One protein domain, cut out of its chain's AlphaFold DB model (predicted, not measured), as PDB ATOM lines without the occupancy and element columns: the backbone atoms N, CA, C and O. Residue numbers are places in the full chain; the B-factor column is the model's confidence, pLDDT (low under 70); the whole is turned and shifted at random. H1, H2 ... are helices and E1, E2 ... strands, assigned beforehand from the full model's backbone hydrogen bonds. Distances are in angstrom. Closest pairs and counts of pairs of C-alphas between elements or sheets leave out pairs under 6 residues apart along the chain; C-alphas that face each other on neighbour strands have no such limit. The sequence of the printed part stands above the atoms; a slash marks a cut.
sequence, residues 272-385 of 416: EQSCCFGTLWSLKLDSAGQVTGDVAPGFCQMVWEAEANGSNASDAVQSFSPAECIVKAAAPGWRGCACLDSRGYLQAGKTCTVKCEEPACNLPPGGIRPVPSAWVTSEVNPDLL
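AT A GLANCE: This is residues 272 to 385 of the 416 residues of the protein "Hypothetical protein" of Symbiodinium microadriaticum (UniProt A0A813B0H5). A twisted three-stranded sheet, E3 E4 E5, has H1 and H2 over one face, and a second small sheet, E2 E1 E6, is set away from it. H3 sits at the end of H2, and a long loop, residues 357 to 377, runs from one sheet to the other. The printed part has 114 residues with three named helices and six named strands, in the order H1 E1 E2 H2 H3 E3 E4 E5 E6; both sheets are antiparallel, and the class is mixed, with under half of the residues in named elements. It is compact, radius of gyration of the C-alphas 14.8 A, spanning 42 by 38 by 24 A.

IN THESE COORDINATES: E3 is residues 326 to 331, 14.6 A, from C-alpha 326 at (30.721, 13.284, -37.356); E4 is 334 to 340, 16.3 A; E5 is 346 to 356, 17.8 A, and bends by 95 degrees at residue 349. H1 is 272 to 276, from (36.224, 19.915, -34.225); H2 is 299 to 308, 14.3 A; H3 is 313 to 316. E1 is 282 to 285, E2 291 to 295, and E6 378 to 380, ending at (33.105, 34.388, -27.952).

HOW THE PARTS SIT: E3 E4 E5 form a meander, each strand the antiparallel neighbour of the one before; N 328 and O 338 are 3.0 A apart, N 337 and O 352 2.9 A. H2 is on this sheet, making two layers, helix over sheet, at a height of 10.0 A. H1 is on the same face and touches H2, closest C-alphas Cys 275 and Phe 299, 4.6 A. H3 touches H2, closest C-alphas Ala 316 and Ala 308, 5.4 A. E1 and E2 form a hairpin, N 284 to O 294 2.8 A; E6 is antiparallel to E1, N 283 to O 379 2.8 A. E1 and E4 are apart. In H1 and H2 every O i to N i+4 pair is within hydrogen-bond range; H3 is too short for one.

THE WHOLE: The C-alphas farthest apart, of Ser 314 and Pro 359, are 43.6 A apart. The printed part has no cut; the link E5 to E6 is long. Residues 305 to 324 and 382 to 385 have pLDDT under 70.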
ATOM      1  N   GLU A 272      37.054  21.109 -34.470       89.56
ATOM      2  CA  GLU A 272      36.224  19.915 -34.225       89.56
ATOM      3  C   GLU A 272      35.377  20.011 -32.945       89.56
ATOM      4  O   GLU A 272      34.182  19.716 -32.970       89.56
ATOM      5  N   GLN A 273      35.964  20.484 -31.837       88.19
ATOM      6  CA  GLN A 273      35.242  20.638 -30.568       88.19
ATOM      7  C   GLN A 273      34.112  21.661 -30.703       88.19
ATOM      8  O   GLN A 273      32.970  21.374 -30.355       88.19
ATOM      9  N   SER A 274      34.421  22.831 -31.259       90.56
ATOM     10  CA  SER A 274      33.450  23.905 -31.466       90.56
ATOM     11  C   SER A 274      32.393  23.571 -32.524       90.56
ATOM     12  O   SER A 274      31.253  24.014 -32.411       90.56
ATOM     13  N   CYS A 275      32.718  22.726 -33.504       91.56
ATOM     14  CA  CYS A 275      31.744  22.239 -34.469       91.56
ATOM     15  C   CYS A 275      30.762  21.246 -33.843       91.56
ATOM     16  O   CYS A 275      29.574  21.307 -34.142       91.56
ATOM     17  N   CYS A 276      31.235  20.333 -32.994       88.81
ATOM     18  CA  CYS A 276      30.410  19.236 -32.493       88.81
ATOM     19  C   CYS A 276      29.724  19.519 -31.162       88.81
ATOM     20  O   CYS A 276      28.534  19.261 -31.012       88.81
ATOM     21  N   PHE A 277      30.472  20.046 -30.199       84.69
ATOM     22  CA  PHE A 277      30.071  20.085 -28.790       84.69
ATOM     23  C   PHE A 277      29.905  21.505 -28.258       84.69
ATOM     24  O   PHE A 277      29.316  21.708 -27.200       84.69
ATOM     25  N   GLY A 278      30.441  22.482 -28.984       83.12
ATOM     26  CA  GLY A 278      30.568  23.841 -28.492       83.12
ATOM     27  C   GLY A 278      31.761  23.950 -27.556       83.12
ATOM     28  O   GLY A 278      32.567  23.023 -27.411       83.12
ATOM     29  N   THR A 279      31.929  25.120 -26.954       80.88
ATOM     30  CA  THR A 279      33.107  25.379 -26.131       80.88
ATOM     31  C   THR A 279      32.806  26.246 -24.925       80.88
ATOM     32  O   THR A 279      31.975  27.143 -24.989       80.88
ATOM     33  N   LEU A 280      33.569  26.063 -23.845       83.19
ATOM     34  CA  LEU A 280      33.500  26.931 -22.662       83.19
ATOM     35  C   LEU A 280      33.863  28.402 -22.960       83.19
ATOM     36  O   LEU A 280      33.639  29.259 -22.112       83.19
ATOM     37  N   TRP A 281      34.437  28.697 -24.131       82.69
ATOM     38  CA  TRP A 281      34.809  30.055 -24.547       82.69
ATOM     39  C   TRP A 281      33.722  30.744 -25.375       82.69
ATOM     40  O   TRP A 281      33.831  31.938 -25.634       82.69
ATOM     41  N   SER A 282      32.684  30.017 -25.782       82.88
ATOM     42  CA  SER A 282      31.545  30.540 -26.529       82.88
ATOM     43  C   SER A 282      30.311  30.568 -25.636       82.88
ATOM     44  O   SER A 282      29.967  29.551 -25.036       82.88
ATOM     45  N   LEU A 283      29.638  31.711 -25.565       83.62
ATOM     46  CA  LEU A 283      28.450  31.922 -24.748       83.62
ATOM     47  C   LEU A 283      27.209  32.040 -25.628       83.62
ATOM     48  O   LEU A 283      27.269  32.614 -26.714       83.62
ATOM     49  N   LYS A 284      26.081  31.511 -25.161       84.00
ATOM     50  CA  LYS A 284      24.800  31.532 -25.866       84.00
ATOM     51  C   LYS A 284      24.163  32.922 -25.820       84.00
ATOM     52  O   LYS A 284      24.185  33.587 -24.781       84.00
ATOM     53  N   LEU A 285      23.544  33.320 -26.926       82.12
ATOM     54  CA  LEU A 285      22.715  34.512 -27.052       82.12
ATOM     55  C   LEU A 285      21.238  34.163 -26.835       82.12
ATOM     56  O   LEU A 285      20.758  33.116 -27.278       82.12
ATOM     57  N   ASP A 286      20.512  35.041 -26.150       81.44
ATOM     58  CA  ASP A 286      19.058  34.966 -26.045       81.44
ATOM     59  C   ASP A 286      18.366  35.479 -27.323       81.44
ATOM     60  O   ASP A 286      19.000  35.922 -28.283       81.44
ATOM     61  N   SER A 287      17.031  35.449 -27.340       80.50
ATOM     62  CA  SER A 287      16.239  35.941 -28.475       80.50
ATOM     63  C   SER A 287      16.389  37.445 -28.746       80.50
ATOM     64  O   SER A 287      15.965  37.912 -29.800       80.50
ATOM     65  N   ALA A 288      16.939  38.212 -27.801       82.38
ATOM     66  CA  ALA A 288      17.243  39.631 -27.955       82.38
ATOM     67  C   ALA A 288      18.698  39.876 -28.403       82.38
ATOM     68  O   ALA A 288      19.093  41.032 -28.566       82.38
ATOM     69  N   GLY A 289      19.483  38.813 -28.617       81.19
ATOM     70  CA  GLY A 289      20.895  38.893 -28.976       81.19
ATOM     71  C   GLY A 289      21.806  39.239 -27.797       81.19
ATOM     72  O   GLY A 289      22.905  39.736 -28.024       81.19
ATOM     73  N   GLN A 290      21.366  39.029 -26.551       84.31
ATOM     74  CA  GLN A 290      22.177  39.262 -25.353       84.31
ATOM     75  C   GLN A 290      22.832  37.978 -24.850       84.31
ATOM     76  O   GLN A 290      22.240  36.902 -24.887       84.31
ATOM     77  N   VAL A 291      24.052  38.103 -24.330       83.88
ATOM     78  CA  VAL A 291      24.800  36.993 -23.734       83.88
ATOM     79  C   VAL A 291      24.093  36.486 -22.474       83.88
ATOM     80  O   VAL A 291      23.901  37.226 -21.512       83.88
ATOM     81  N   THR A 292      23.746  35.201 -22.467       84.31
ATOM     82  CA  THR A 292      23.034  34.530 -21.361       84.31
ATOM     83  C   THR A 292      23.955  34.056 -20.235       84.31
ATOM     84  O   THR A 292      23.501  33.861 -19.111       84.31
ATOM     85  N   GLY A 293      25.246  33.871 -20.528       81.62
ATOM     86  CA  GLY A 293      26.225  33.265 -19.619       81.62
ATOM     87  C   GLY A 293      26.307  31.736 -19.711       81.62
ATOM     88  O   GLY A 293      27.265  31.158 -19.201       81.62
ATOM     89  N   ASP A 294      25.367  31.091 -20.405       84.62
ATOM     90  CA  ASP A 294      25.431  29.661 -20.708       84.62
ATOM     91  C   ASP A 294      26.394  29.386 -21.866       84.62
ATOM     92  O   ASP A 294      26.590  30.225 -22.744       84.62
ATOM     93  N   VAL A 295      26.968  28.184 -21.899       84.44
ATOM     94  CA  VAL A 295      27.830  27.731 -23.000       84.44
ATOM     95  C   VAL A 295      27.018  27.568 -24.284       84.44
ATOM     96  O   VAL A 295      25.941  26.969 -24.281       84.44
ATOM     97  N   ALA A 296      27.547  28.079 -25.393       84.38
ATOM     98  CA  ALA A 296      26.971  27.854 -26.708       84.38
ATOM     99  C   ALA A 296      27.143  26.388 -27.150       84.38
ATOM    100  O   ALA A 296      28.233  25.832 -26.968       84.38
ATOM    101  N   PRO A 297      26.111  25.771 -27.753       84.50
ATOM    102  CA  PRO A 297      26.222  24.435 -28.328       84.50
ATOM    103  C   PRO A 297      27.153  24.425 -29.546       84.50
ATOM    104  O   PRO A 297      27.483  25.470 -30.112       84.50
ATOM    105  N   GLY A 298      27.563  23.229 -29.971       87.81
ATOM    106  CA  GLY A 298      28.357  23.075 -31.190       87.81
ATOM    107  C   GLY A 298      27.577  23.474 -32.436       87.81
ATOM    108  O   GLY A 298      26.352  23.349 -32.472       87.81
ATOM    109  N   PHE A 299      28.279  23.921 -33.479       90.50
ATOM    110  CA  PHE A 299      27.650  24.309 -34.746       90.50
ATOM    111  C   PHE A 299      26.705  23.234 -35.305       90.50
ATOM    112  O   PHE A 299      25.554  23.531 -35.614       90.50
ATOM    113  N   CYS A 300      27.161  21.985 -35.404       88.25
ATOM    114  CA  CYS A 300      26.357  20.907 -35.969       88.25
ATOM    115  C   CYS A 300      25.102  20.653 -35.131       88.25
ATOM    116  O   CYS A 300      24.005  20.575 -35.684       88.25
ATOM    117  N   GLN A 301      25.247  20.614 -33.802       83.56
ATOM    118  CA  GLN A 301      24.123  20.495 -32.876       83.56
ATOM    119  C   GLN A 301      23.113  21.634 -33.068       83.56
ATOM    120  O   GLN A 301      21.925  21.384 -33.244       83.56
ATOM    121  N   MET A 302      23.588  22.881 -33.095       76.75
ATOM    122  CA  MET A 302      22.751  24.069 -33.263       76.75
ATOM    123  C   MET A 302      21.930  24.012 -34.555       76.75
ATOM    124  O   MET A 302      20.735  24.303 -34.541       76.75
ATOM    125  N   VAL A 303      22.556  23.646 -35.678       73.69
ATOM    126  CA  VAL A 303      21.857  23.586 -36.969       73.69
ATOM    127  C   VAL A 303      20.848  22.429 -36.995       73.69
ATOM    128  O   VAL A 303      19.759  22.591 -37.544       73.69
ATOM    129  N   TRP A 304      21.142  21.298 -36.342       71.88
ATOM    130  CA  TRP A 304      20.170  20.213 -36.146       71.88
ATOM    131  C   TRP A 304      18.961  20.638 -35.299       71.88
ATOM    132  O   TRP A 304      17.821  20.368 -35.677       71.88
ATOM    133  N   GLU A 305      19.189  21.334 -34.185       68.25
ATOM    134  CA  GLU A 305      18.125  21.830 -33.305       68.25
ATOM    135  C   GLU A 305      17.263  22.909 -33.985       68.25
ATOM    136  O   GLU A 305      16.043  22.949 -33.801       68.25
ATOM    137  N   ALA A 306      17.868  23.774 -34.804       62.72
ATOM    138  CA  ALA A 306      17.150  24.800 -35.559       62.72
ATOM    139  C   ALA A 306      16.175  24.194 -36.585       62.72
ATOM    140  O   ALA A 306      15.051  24.679 -36.718       62.72
ATOM    141  N   GLU A 307      16.565  23.112 -37.267       62.97
ATOM    142  CA  GLU A 307      15.687  22.379 -38.191       62.97
ATOM    143  C   GLU A 307      14.575  21.620 -37.453       62.97
ATOM    144  O   GLU A 307      13.413  21.673 -37.860       62.97
ATOM    145  N   ALA A 308      14.900  20.983 -36.322       55.19
ATOM    146  CA  ALA A 308      13.935  20.308 -35.453       55.19
ATOM    147  C   ALA A 308      12.826  21.255 -34.952       55.19
ATOM    148  O   ALA A 308      11.659  20.876 -34.865       55.19
ATOM    149  N   ASN A 309      13.157  22.516 -34.673       51.28
ATOM    150  CA  ASN A 309      12.187  23.518 -34.226       51.28
ATOM    151  C   ASN A 309      11.178  23.955 -35.309       51.28
ATOM    152  O   ASN A 309      10.158  24.557 -34.970       51.28
ATOM    153  N   GLY A 310      11.399  23.606 -36.583       48.91
ATOM    154  CA  GLY A 310      10.416  23.769 -37.663       48.91
ATOM    155  C   GLY A 310       9.393  22.626 -37.774       48.91
ATOM    156  O   GLY A 310       8.347  22.798 -38.401       48.91
ATOM    157  N   SER A 311       9.657  21.475 -37.148       43.91
ATOM    158  CA  SER A 311       8.829  20.264 -37.209       43.91
ATOM    159  C   SER A 311       8.957  19.459 -35.911       43.91
ATOM    160  O   SER A 311       9.949  18.766 -35.740       43.91
ATOM    161  N   ASN A 312       7.965  19.541 -35.010       39.66
ATOM    162  CA  ASN A 312       7.875  18.786 -33.743       39.66
ATOM    163  C   ASN A 312       9.243  18.479 -33.091       39.66
ATOM    164  O   ASN A 312       9.705  17.338 -33.059       39.66
ATOM    165  N   ALA A 313       9.864  19.524 -32.543       43.19
ATOM    166  CA  ALA A 313      11.209  19.539 -31.966       43.19
ATOM    167  C   ALA A 313      11.520  18.458 -30.914       43.19
ATOM    168  O   ALA A 313      12.685  18.214 -30.616       43.19
ATOM    169  N   SER A 314      10.510  17.804 -30.335       43.03
ATOM    170  CA  SER A 314      10.708  16.798 -29.290       43.03
ATOM    171  C   SER A 314      11.340  15.497 -29.788       43.03
ATOM    172  O   SER A 314      12.018  14.842 -29.001       43.03
ATOM    173  N   ASP A 315      11.166  15.142 -31.067       40.62
ATOM    174  CA  ASP A 315      11.624  13.844 -31.590       40.62
ATOM    175  C   ASP A 315      12.991  13.942 -32.294       40.62
ATOM    176  O   ASP A 315      13.776  12.998 -32.263       40.62
ATOM    177  N   ALA A 316      13.325  15.099 -32.878       41.88
ATOM    178  CA  ALA A 316      14.606  15.323 -33.562       41.88
ATOM    179  C   ALA A 316      15.748  15.736 -32.612       41.88
ATOM    180  O   ALA A 316      16.909  15.444 -32.881       41.88
ATOM    181  N   VAL A 317      15.438  16.337 -31.457       43.03
ATOM    182  CA  VAL A 317      16.434  16.573 -30.392       43.03
ATOM    183  C   VAL A 317      16.795  15.264 -29.666       43.03
ATOM    184  O   VAL A 317      17.881  15.150 -29.107       43.03
ATOM    185  N   GLN A 318      15.935  14.238 -29.721       42.03
ATOM    186  CA  GLN A 318      16.225  12.916 -29.146       42.03
ATOM    187  C   GLN A 318      17.167  12.053 -30.002       42.03
ATOM    188  O   GLN A 318      17.686  11.061 -29.490       42.03
ATOM    189  N   SER A 319      17.408  12.403 -31.271       44.22
ATOM    190  CA  SER A 319      18.261  11.622 -32.179       44.22
ATOM    191  C   SER A 319      19.666  12.192 -32.381       44.22
ATOM    192  O   SER A 319      20.517  11.489 -32.921       44.22
ATOM    193  N   PHE A 320      19.958  13.418 -31.929       51.75
ATOM    194  CA  PHE A 320      21.334  13.915 -31.896       51.75
ATOM    195  C   PHE A 320      22.025  13.427 -30.620       51.75
ATOM    196  O   PHE A 320      21.900  14.022 -29.551       51.75
ATOM    197  N   SER A 321      22.762  12.323 -30.727       53.75
ATOM    198  CA  SER A 321      23.720  11.934 -29.698       53.75
ATOM    199  C   SER A 321      25.007  12.734 -29.912       53.75
ATOM    200  O   SER A 321      25.639  12.576 -30.958       53.75
ATOM    201  N   PRO A 322      25.470  13.549 -28.946       54.09
ATOM    202  CA  PRO A 322      26.766  14.217 -29.051       54.09
ATOM    203  C   PRO A 322      27.910  13.226 -29.321       54.09
ATOM    204  O   PRO A 322      28.864  13.555 -30.017       54.09
ATOM    205  N   ALA A 323      27.793  11.983 -28.837       52.78
ATOM    206  CA  ALA A 323      28.767  10.921 -29.091       52.78
ATOM    207  C   ALA A 323      28.857  10.490 -30.571       52.78
ATOM    208  O   ALA A 323      29.823   9.834 -30.946       52.78
ATOM    209  N   GLU A 324      27.883  10.868 -31.401       65.81
ATOM    210  CA  GLU A 324      27.790  10.536 -32.828       65.81
ATOM    211  C   GLU A 324      28.038  11.750 -33.733       65.81
ATOM    212  O   GLU A 324      27.762  11.693 -34.929       65.81
ATOM    213  N   CYS A 325      28.556  12.868 -33.207       82.25
ATOM    214  CA  CYS A 325      28.896  13.994 -34.068       82.25
ATOM    215  C   CYS A 325      30.055  13.634 -35.008       82.25
ATOM    216  O   CYS A 325      31.210  13.539 -34.587       82.25
ATOM    217  N   ILE A 326      29.741  13.481 -36.294       85.69
ATOM    218  CA  ILE A 326      30.721  13.284 -37.356       85.69
ATOM    219  C   ILE A 326      30.887  14.617 -38.089       85.69
ATOM    220  O   ILE A 326      29.963  15.114 -38.734       85.69
ATOM    221  N   VAL A 327      32.072  15.217 -37.981       89.75
ATOM    222  CA  VAL A 327      32.394  16.485 -38.641       89.75
ATOM    223  C   VAL A 327      33.698  16.374 -39.411       89.75
ATOM    224  O   VAL A 327      34.683  15.819 -38.927       89.75
ATOM    225  N   LYS A 328      33.728  16.973 -40.601       90.50
ATOM    226  CA  LYS A 328      34.975  17.256 -41.306       90.50
ATOM    227  C   LYS A 328      35.356  18.711 -41.068       90.50
ATOM    228  O   LYS A 328      34.709  19.618 -41.584       90.50
ATOM    229  N   ALA A 329      36.389  18.920 -40.252       91.88
ATOM    230  CA  ALA A 329      36.816  20.252 -39.821       91.88
ATOM    231  C   ALA A 329      37.863  20.914 -40.744       91.88
ATOM    232  O   ALA A 329      38.152  22.111 -40.655       91.88
ATOM    233  N   ALA A 330      38.480  20.118 -41.620       89.06
ATOM    234  CA  ALA A 330      39.534  20.565 -42.517       89.06
ATOM    235  C   ALA A 330      39.527  19.789 -43.841       89.06
ATOM    236  O   ALA A 330      39.144  18.617 -43.909       89.06
ATOM    237  N   ALA A 331      39.983  20.464 -44.890       86.69
ATOM    238  CA  ALA A 331      40.243  19.933 -46.223       86.69
ATOM    239  C   ALA A 331      41.388  20.753 -46.862       86.69
ATOM    240  O   ALA A 331      41.771  21.788 -46.307       86.69
ATOM    241  N   PRO A 332      41.984  20.319 -47.985       86.06
ATOM    242  CA  PRO A 332      43.020  21.098 -48.664       86.06
ATOM    243  C   PRO A 332      42.592  22.559 -48.894       86.06
ATOM    244  O   PRO A 332      41.591  22.826 -49.545       86.06
ATOM    245  N   GLY A 333      43.333  23.513 -48.322       88.06
ATOM    246  CA  GLY A 333      43.035  24.948 -48.420       88.06
ATOM    247  C   GLY A 333      41.780  25.420 -47.679       88.06
ATOM    248  O   GLY A 333      41.443  26.592 -47.772       88.06
ATOM    249  N   TRP A 334      41.080  24.575 -46.922       92.75
ATOM    250  CA  TRP A 334      39.841  24.960 -46.242       92.75
ATOM    251  C   TRP A 334      39.801  24.503 -44.789       92.75
ATOM    252  O   TRP A 334      40.197  23.388 -44.442       92.75
ATOM    253  N   ARG A 335      39.263  25.374 -43.937       94.56
ATOM    254  CA  ARG A 335      38.966  25.100 -42.528       94.56
ATOM    255  C   ARG A 335      37.565  25.604 -42.225       94.56
ATOM    256  O   ARG A 335      37.196  26.694 -42.662       94.56
ATOM    257  N   GLY A 336      36.794  24.840 -41.468       95.19
ATOM    258  CA  GLY A 336      35.391  25.140 -41.204       95.19
ATOM    259  C   GLY A 336      34.661  23.934 -40.632       95.19
ATOM    260  O   GLY A 336      35.287  22.922 -40.359       95.19
ATOM    261  N   CYS A 337      33.351  24.013 -40.450       94.38
ATOM    262  CA  CYS A 337      32.565  22.862 -40.012       94.38
ATOM    263  C   CYS A 337      31.795  22.298 -41.195       94.38
ATOM    264  O   CYS A 337      31.044  23.041 -41.817       94.38
ATOM    265  N   ALA A 338      31.928  21.004 -41.473       93.19
ATOM    266  CA  ALA A 338      31.063  20.301 -42.411       93.19
ATOM    267  C   ALA A 338      30.441  19.087 -41.712       93.19
ATOM    268  O   ALA A 338      31.132  18.104 -41.429       93.19
ATOM    269  N   CYS A 339      29.159  19.199 -41.362       89.81
ATOM    270  CA  CYS A 339      28.454  18.187 -40.578       89.81
ATOM    271  C   CYS A 339      28.053  17.013 -41.472       89.81
ATOM    272  O   CYS A 339      27.442  17.210 -42.529       89.81
ATOM    273  N   LEU A 340      28.393  15.801 -41.044       85.50
ATOM    274  CA  LEU A 340      28.125  14.572 -41.781       85.50
ATOM    275  C   LEU A 340      26.947  13.817 -41.152       85.50
ATOM    276  O   LEU A 340      26.707  13.907 -39.948       85.50
ATOM    277  N   ASP A 341      26.185  13.093 -41.969       76.44
ATOM    278  CA  ASP A 341      25.207  12.124 -41.474       76.44
ATOM    279  C   ASP A 341      25.898  10.843 -40.965       76.44
ATOM    280  O   ASP A 341      27.113  10.685 -41.080       76.44
ATOM    281  N   SER A 342      25.125   9.902 -40.415       75.06
ATOM    282  CA  SER A 342      25.651   8.625 -39.901       75.06
ATOM    283  C   SER A 342      26.329   7.746 -40.959       75.06
ATOM    284  O   SER A 342      26.970   6.759 -40.610       75.06
ATOM    285  N   ARG A 343      26.194   8.090 -42.243       73.00
ATOM    286  CA  ARG A 343      26.822   7.413 -43.382       73.00
ATOM    287  C   ARG A 343      28.042   8.181 -43.904       73.00
ATOM    288  O   ARG A 343      28.625   7.777 -44.900       73.00
ATOM    289  N   GLY A 344      28.417   9.291 -43.262       75.75
ATOM    290  CA  GLY A 344      29.552  10.122 -43.659       75.75
ATOM    291  C   GLY A 344      29.248  11.140 -44.767       75.75
ATOM    292  O   GLY A 344      30.178  11.762 -45.278       75.75
ATOM    293  N   TYR A 345      27.980  11.354 -45.135       78.94
ATOM    294  CA  TYR A 345      27.601  12.284 -46.205       78.94
ATOM    295  C   TYR A 345      27.355  13.703 -45.696       78.94
ATOM    296  O   TYR A 345      26.738  13.907 -44.651       78.94
ATOM    297  N   LEU A 346      27.782  14.701 -46.475       81.88
ATOM    298  CA  LEU A 346      27.657  16.124 -46.142       81.88
ATOM    299  C   LEU A 346      26.198  16.549 -46.026       81.88
ATOM    300  O   LEU A 346      25.462  16.494 -47.005       81.88
ATOM    301  N   GLN A 347      25.753  17.051 -44.885       78.19
ATOM    302  CA  GLN A 347      24.376  17.525 -44.782       78.19
ATOM    303  C   GLN A 347      24.195  18.881 -45.478       78.19
ATOM    304  O   GLN A 347      24.997  19.805 -45.320       78.19
ATOM    305  N   ALA A 348      23.125  18.996 -46.269       77.62
ATOM    306  CA  ALA A 348      22.828  20.205 -47.030       77.62
ATOM    307  C   ALA A 348      22.625  21.399 -46.089       77.62
ATOM    308  O   ALA A 348      21.909  21.293 -45.099       77.62
ATOM    309  N   GLY A 349      23.274  22.528 -46.385       78.81
ATOM    310  CA  GLY A 349      23.168  23.730 -45.556       78.81
ATOM    311  C   GLY A 349      23.842  23.638 -44.181       78.81
ATOM    312  O   GLY A 349      23.742  24.588 -43.414       78.81
ATOM    313  N   LYS A 350      24.564  22.553 -43.862       87.31
ATOM    314  CA  LYS A 350      25.269  22.371 -42.572       87.31
ATOM    315  C   LYS A 350      26.781  22.443 -42.723       87.31
ATOM    316  O   LYS A 350      27.531  21.660 -42.139       87.31
ATOM    317  N   THR A 351      27.217  23.376 -43.560       93.19
ATOM    318  CA  THR A 351      28.628  23.642 -43.822       93.19
ATOM    319  C   THR A 351      28.909  25.118 -43.608       93.19
ATOM    320  O   THR A 351      28.210  25.961 -44.169       93.19
ATOM    321  N   CYS A 352      29.936  25.434 -42.831       94.44
ATOM    322  CA  CYS A 352      30.413  26.794 -42.628       94.44
ATOM    323  C   CYS A 352      31.929  26.869 -42.807       94.44
ATOM    324  O   CYS A 352      32.637  25.895 -42.566       94.44
ATOM    325  N   THR A 353      32.437  28.030 -43.206       96.00
ATOM    326  CA  THR A 353      33.847  28.267 -43.516       96.00
ATOM    327  C   THR A 353      34.461  29.223 -42.498       96.00
ATOM    328  O   THR A 353      33.953  30.315 -42.274       96.00
ATOM    329  N   VAL A 354      35.586  28.832 -41.907       94.88
ATOM    330  CA  VAL A 354      36.460  29.719 -41.118       94.88
ATOM    331  C   VAL A 354      37.535  30.317 -42.021       94.88
ATOM    332  O   VAL A 354      37.808  31.513 -41.975       94.88
ATOM    333  N   LYS A 355      38.144  29.480 -42.870       94.50
ATOM    334  CA  LYS A 355      39.252  29.865 -43.746       94.50
ATOM    335  C   LYS A 355      39.152  29.149 -45.090       94.50
ATOM    336  O   LYS A 355      38.828  27.967 -45.133       94.50
ATOM    337  N   CYS A 356      39.470  29.859 -46.166       92.44
ATOM    338  CA  CYS A 356      39.549  29.329 -47.525       92.44
ATOM    339  C   CYS A 356      40.761  29.965 -48.221       92.44
ATOM    340  O   CYS A 356      40.874  31.190 -48.266       92.44
ATOM    341  N   GLU A 357      41.677  29.133 -48.704       90.38
ATOM    342  CA  GLU A 357      42.938  29.494 -49.341       90.38
ATOM    343  C   GLU A 357      43.027  28.846 -50.726       90.38
ATOM    344  O   GLU A 357      42.949  27.622 -50.884       90.38
ATOM    345  N   GLU A 358      43.230  29.684 -51.738       82.62
ATOM    346  CA  GLU A 358      43.507  29.243 -53.101       82.62
ATOM    347  C   GLU A 358      44.902  28.592 -53.194       82.62
ATOM    348  O   GLU A 358      45.812  28.962 -52.446       82.62
ATOM    349  N   PRO A 359      45.117  27.632 -54.114       77.44
ATOM    350  CA  PRO A 359      44.199  27.181 -55.168       77.44
ATOM    351  C   PRO A 359      43.260  26.042 -54.746       77.44
ATOM    352  O   PRO A 359      42.389  25.658 -55.518       77.44
ATOM    353  N   ALA A 360      43.446  25.473 -53.552       73.81
ATOM    354  CA  ALA A 360      42.722  24.272 -53.136       73.81
ATOM    355  C   ALA A 360      41.272  24.563 -52.701       73.81
ATOM    356  O   ALA A 360      40.402  23.710 -52.854       73.81
ATOM    357  N   CYS A 361      40.994  25.785 -52.238       83.56
ATOM    358  CA  CYS A 361      39.649  26.284 -51.994       83.56
ATOM    359  C   CYS A 361      39.405  27.546 -52.835       83.56
ATOM    360  O   CYS A 361      40.027  28.582 -52.607       83.56
ATOM    361  N   ASN A 362      38.503  27.459 -53.817       82.19
ATOM    362  CA  ASN A 362      38.161  28.594 -54.680       82.19
ATOM    363  C   ASN A 362      37.286  29.594 -53.916       82.19
ATOM    364  O   ASN A 362      36.124  29.304 -53.608       82.19
ATOM    365  N   LEU A 363      37.835  30.773 -53.628       86.50
ATOM    366  CA  LEU A 363      37.113  31.825 -52.925       86.50
ATOM    367  C   LEU A 363      36.185  32.561 -53.911       86.50
ATOM    368  O   LEU A 363      36.640  33.004 -54.967       86.50
ATOM    369  N   PRO A 364      34.882  32.721 -53.615       85.88
ATOM    370  CA  PRO A 364      33.983  33.399 -54.538       85.88
ATOM    371  C   PRO A 364      34.285  34.909 -54.624       85.88
ATOM    372  O   PRO A 364      34.819  35.497 -53.674       85.88
ATOM    373  N   PRO A 365      33.908  35.577 -55.735       81.06
ATOM    374  CA  PRO A 365      34.038  37.025 -55.868       81.06
ATOM    375  C   PRO A 365      33.271  37.742 -54.747       81.06
ATOM    376  O   PRO A 365      32.046  37.677 -54.688       81.06
ATOM    377  N   GLY A 366      33.993  38.411 -53.844       83.31
ATOM    378  CA  GLY A 366      33.424  39.046 -52.646       83.31
ATOM    379  C   GLY A 366      33.798  38.377 -51.318       83.31
ATOM    380  O   GLY A 366      33.471  38.922 -50.267       83.31
ATOM    381  N   GLY A 367      34.532  37.260 -51.349       89.44
ATOM    382  CA  GLY A 367      35.007  36.566 -50.152       89.44
ATOM    383  C   GLY A 367      33.982  35.597 -49.562       89.44
ATOM    384  O   GLY A 367      32.975  35.268 -50.184       89.44
ATOM    385  N   ILE A 368      34.249  35.110 -48.349       92.25
ATOM    386  CA  ILE A 368      33.334  34.199 -47.651       92.25
ATOM    387  C   ILE A 368      32.043  34.965 -47.320       92.25
ATOM    388  O   ILE A 368      32.084  36.066 -46.772       92.25
ATOM    389  N   ARG A 369      30.888  34.384 -47.667       93.06
ATOM    390  CA  ARG A 369      29.571  34.971 -47.367       93.06
ATOM    391  C   ARG A 369      29.385  35.144 -45.855       93.06
ATOM    392  O   ARG A 369      29.876  34.306 -45.110       93.06
ATOM    393  N   PRO A 370      28.647  36.160 -45.381       92.44
ATOM    394  CA  PRO A 370      28.448  36.378 -43.950       92.44
ATOM    395  C   PRO A 370      27.693  35.223 -43.278       92.44
ATOM    396  O   PRO A 370      26.970  34.471 -43.935       92.44
ATOM    397  N   VAL A 371      27.831  35.132 -41.952       90.88
ATOM    398  CA  VAL A 371      27.110  34.167 -41.111       90.88
ATOM    399  C   VAL A 371      25.592  34.359 -41.290       90.88
ATOM    400  O   VAL A 371      25.097  35.473 -41.093       90.88
ATOM    401  N   PRO A 372      24.828  33.312 -41.647       88.56
ATOM    402  CA  PRO A 372      23.370  33.355 -41.675       88.56
ATOM    403  C   PRO A 372      22.792  33.752 -40.315       88.56
ATOM    404  O   PRO A 372      23.223  33.244 -39.281       88.56
ATOM    405  N   SER A 373      21.761  34.600 -40.303       83.56
ATOM    406  CA  SER A 373      21.124  35.069 -39.060       83.56
ATOM    407  C   SER A 373      20.596  33.931 -38.181       83.56
ATOM    408  O   SER A 373      20.634  34.040 -36.961       83.56
ATOM    409  N   ALA A 374      20.167  32.821 -38.787       79.75
ATOM    410  CA  ALA A 374      19.705  31.629 -38.078       79.75
ATOM    411  C   ALA A 374      20.802  30.929 -37.249       79.75
ATOM    412  O   ALA A 374      20.482  30.128 -36.378       79.75
ATOM    413  N   TRP A 375      22.081  31.203 -37.518       84.38
ATOM    414  CA  TRP A 375      23.223  30.602 -36.815       84.38
ATOM    415  C   TRP A 375      23.825  31.532 -35.763       84.38
ATOM    416  O   TRP A 375      24.697  31.121 -34.999       84.38
ATOM    417  N   VAL A 376      23.378  32.790 -35.713       79.62
ATOM    418  CA  VAL A 376      23.846  33.776 -34.737       79.62
ATOM    419  C   VAL A 376      23.165  33.492 -33.401       79.62
ATOM    420  O   VAL A 376      22.190  34.135 -33.026       79.62
ATOM    421  N   THR A 377      23.651  32.476 -32.694       74.00
ATOM    422  CA  THR A 377      23.127  32.080 -31.377       74.00
ATOM    423  C   THR A 377      24.178  32.183 -30.279       74.00
ATOM    424  O   THR A 377      23.940  31.745 -29.156       74.00
ATOM    425  N   SER A 378      25.348  32.750 -30.582       77.19
ATOM    426  CA  SER A 378      26.488  32.719 -29.671       77.19
ATOM    427  C   SER A 378      27.585  33.730 -29.998       77.19
ATOM    428  O   SER A 378      27.826  34.003 -31.174       77.19
ATOM    429  N   GLU A 379      28.296  34.186 -28.966       82.06
ATOM    430  CA  GLU A 379      29.456  35.089 -29.035       82.06
ATOM    431  C   GLU A 379      30.654  34.491 -28.272       82.06
ATOM    432  O   GLU A 379      30.473  33.692 -27.349       82.06
ATOM    433  N   VAL A 380      31.886  34.842 -28.649       79.19
ATOM    434  CA  VAL A 380      33.105  34.388 -27.952       79.19
ATOM    435  C   VAL A 380      33.438  35.337 -26.815       79.19
ATOM    436  O   VAL A 380      33.409  36.547 -27.002       79.19
ATOM    437  N   ASN A 381      33.816  34.801 -25.653       75.50
ATOM    438  CA  ASN A 381      34.335  35.622 -24.568       75.50
ATOM    439  C   ASN A 381      35.697  36.225 -24.978       75.50
ATOM    440  O   ASN A 381      36.681  35.480 -25.079       75.50
ATOM    441  N   PRO A 382      35.778  37.551 -25.195       69.00
ATOM    442  CA  PRO A 382      36.984  38.185 -25.712       69.00
ATOM    443  C   PRO A 382      38.168  38.081 -24.744       69.00
ATOM    444  O   PRO A 382      39.306  38.039 -25.202       69.00
ATOM    445  N   ASP A 383      37.919  37.959 -23.436       67.94
ATOM    446  CA  ASP A 383      38.965  37.851 -22.409       67.94
ATOM    447  C   ASP A 383      39.687  36.490 -22.424       67.94
ATOM    448  O   ASP A 383      40.690  36.301 -21.736       67.94
ATOM    449  N   LEU A 384      39.159  35.516 -23.175       63.06
ATOM    450  CA  LEU A 384      39.673  34.147 -23.243       63.06
ATOM    451  C   LEU A 384      40.219  33.770 -24.625       63.06
ATOM    452  O   LEU A 384      40.709  32.650 -24.806       63.06
ATOM    453  N   LEU A 385      40.153  34.682 -25.599       62.00
ATOM    454  CA  LEU A 385      40.874  34.528 -26.855       62.00
ATOM    455  C   LEU A 385      42.377  34.649 -26.565       62.00
ATOM    456  O   LEU A 385      42.782  35.558 -25.841       62.00
TER     457      LEU A 385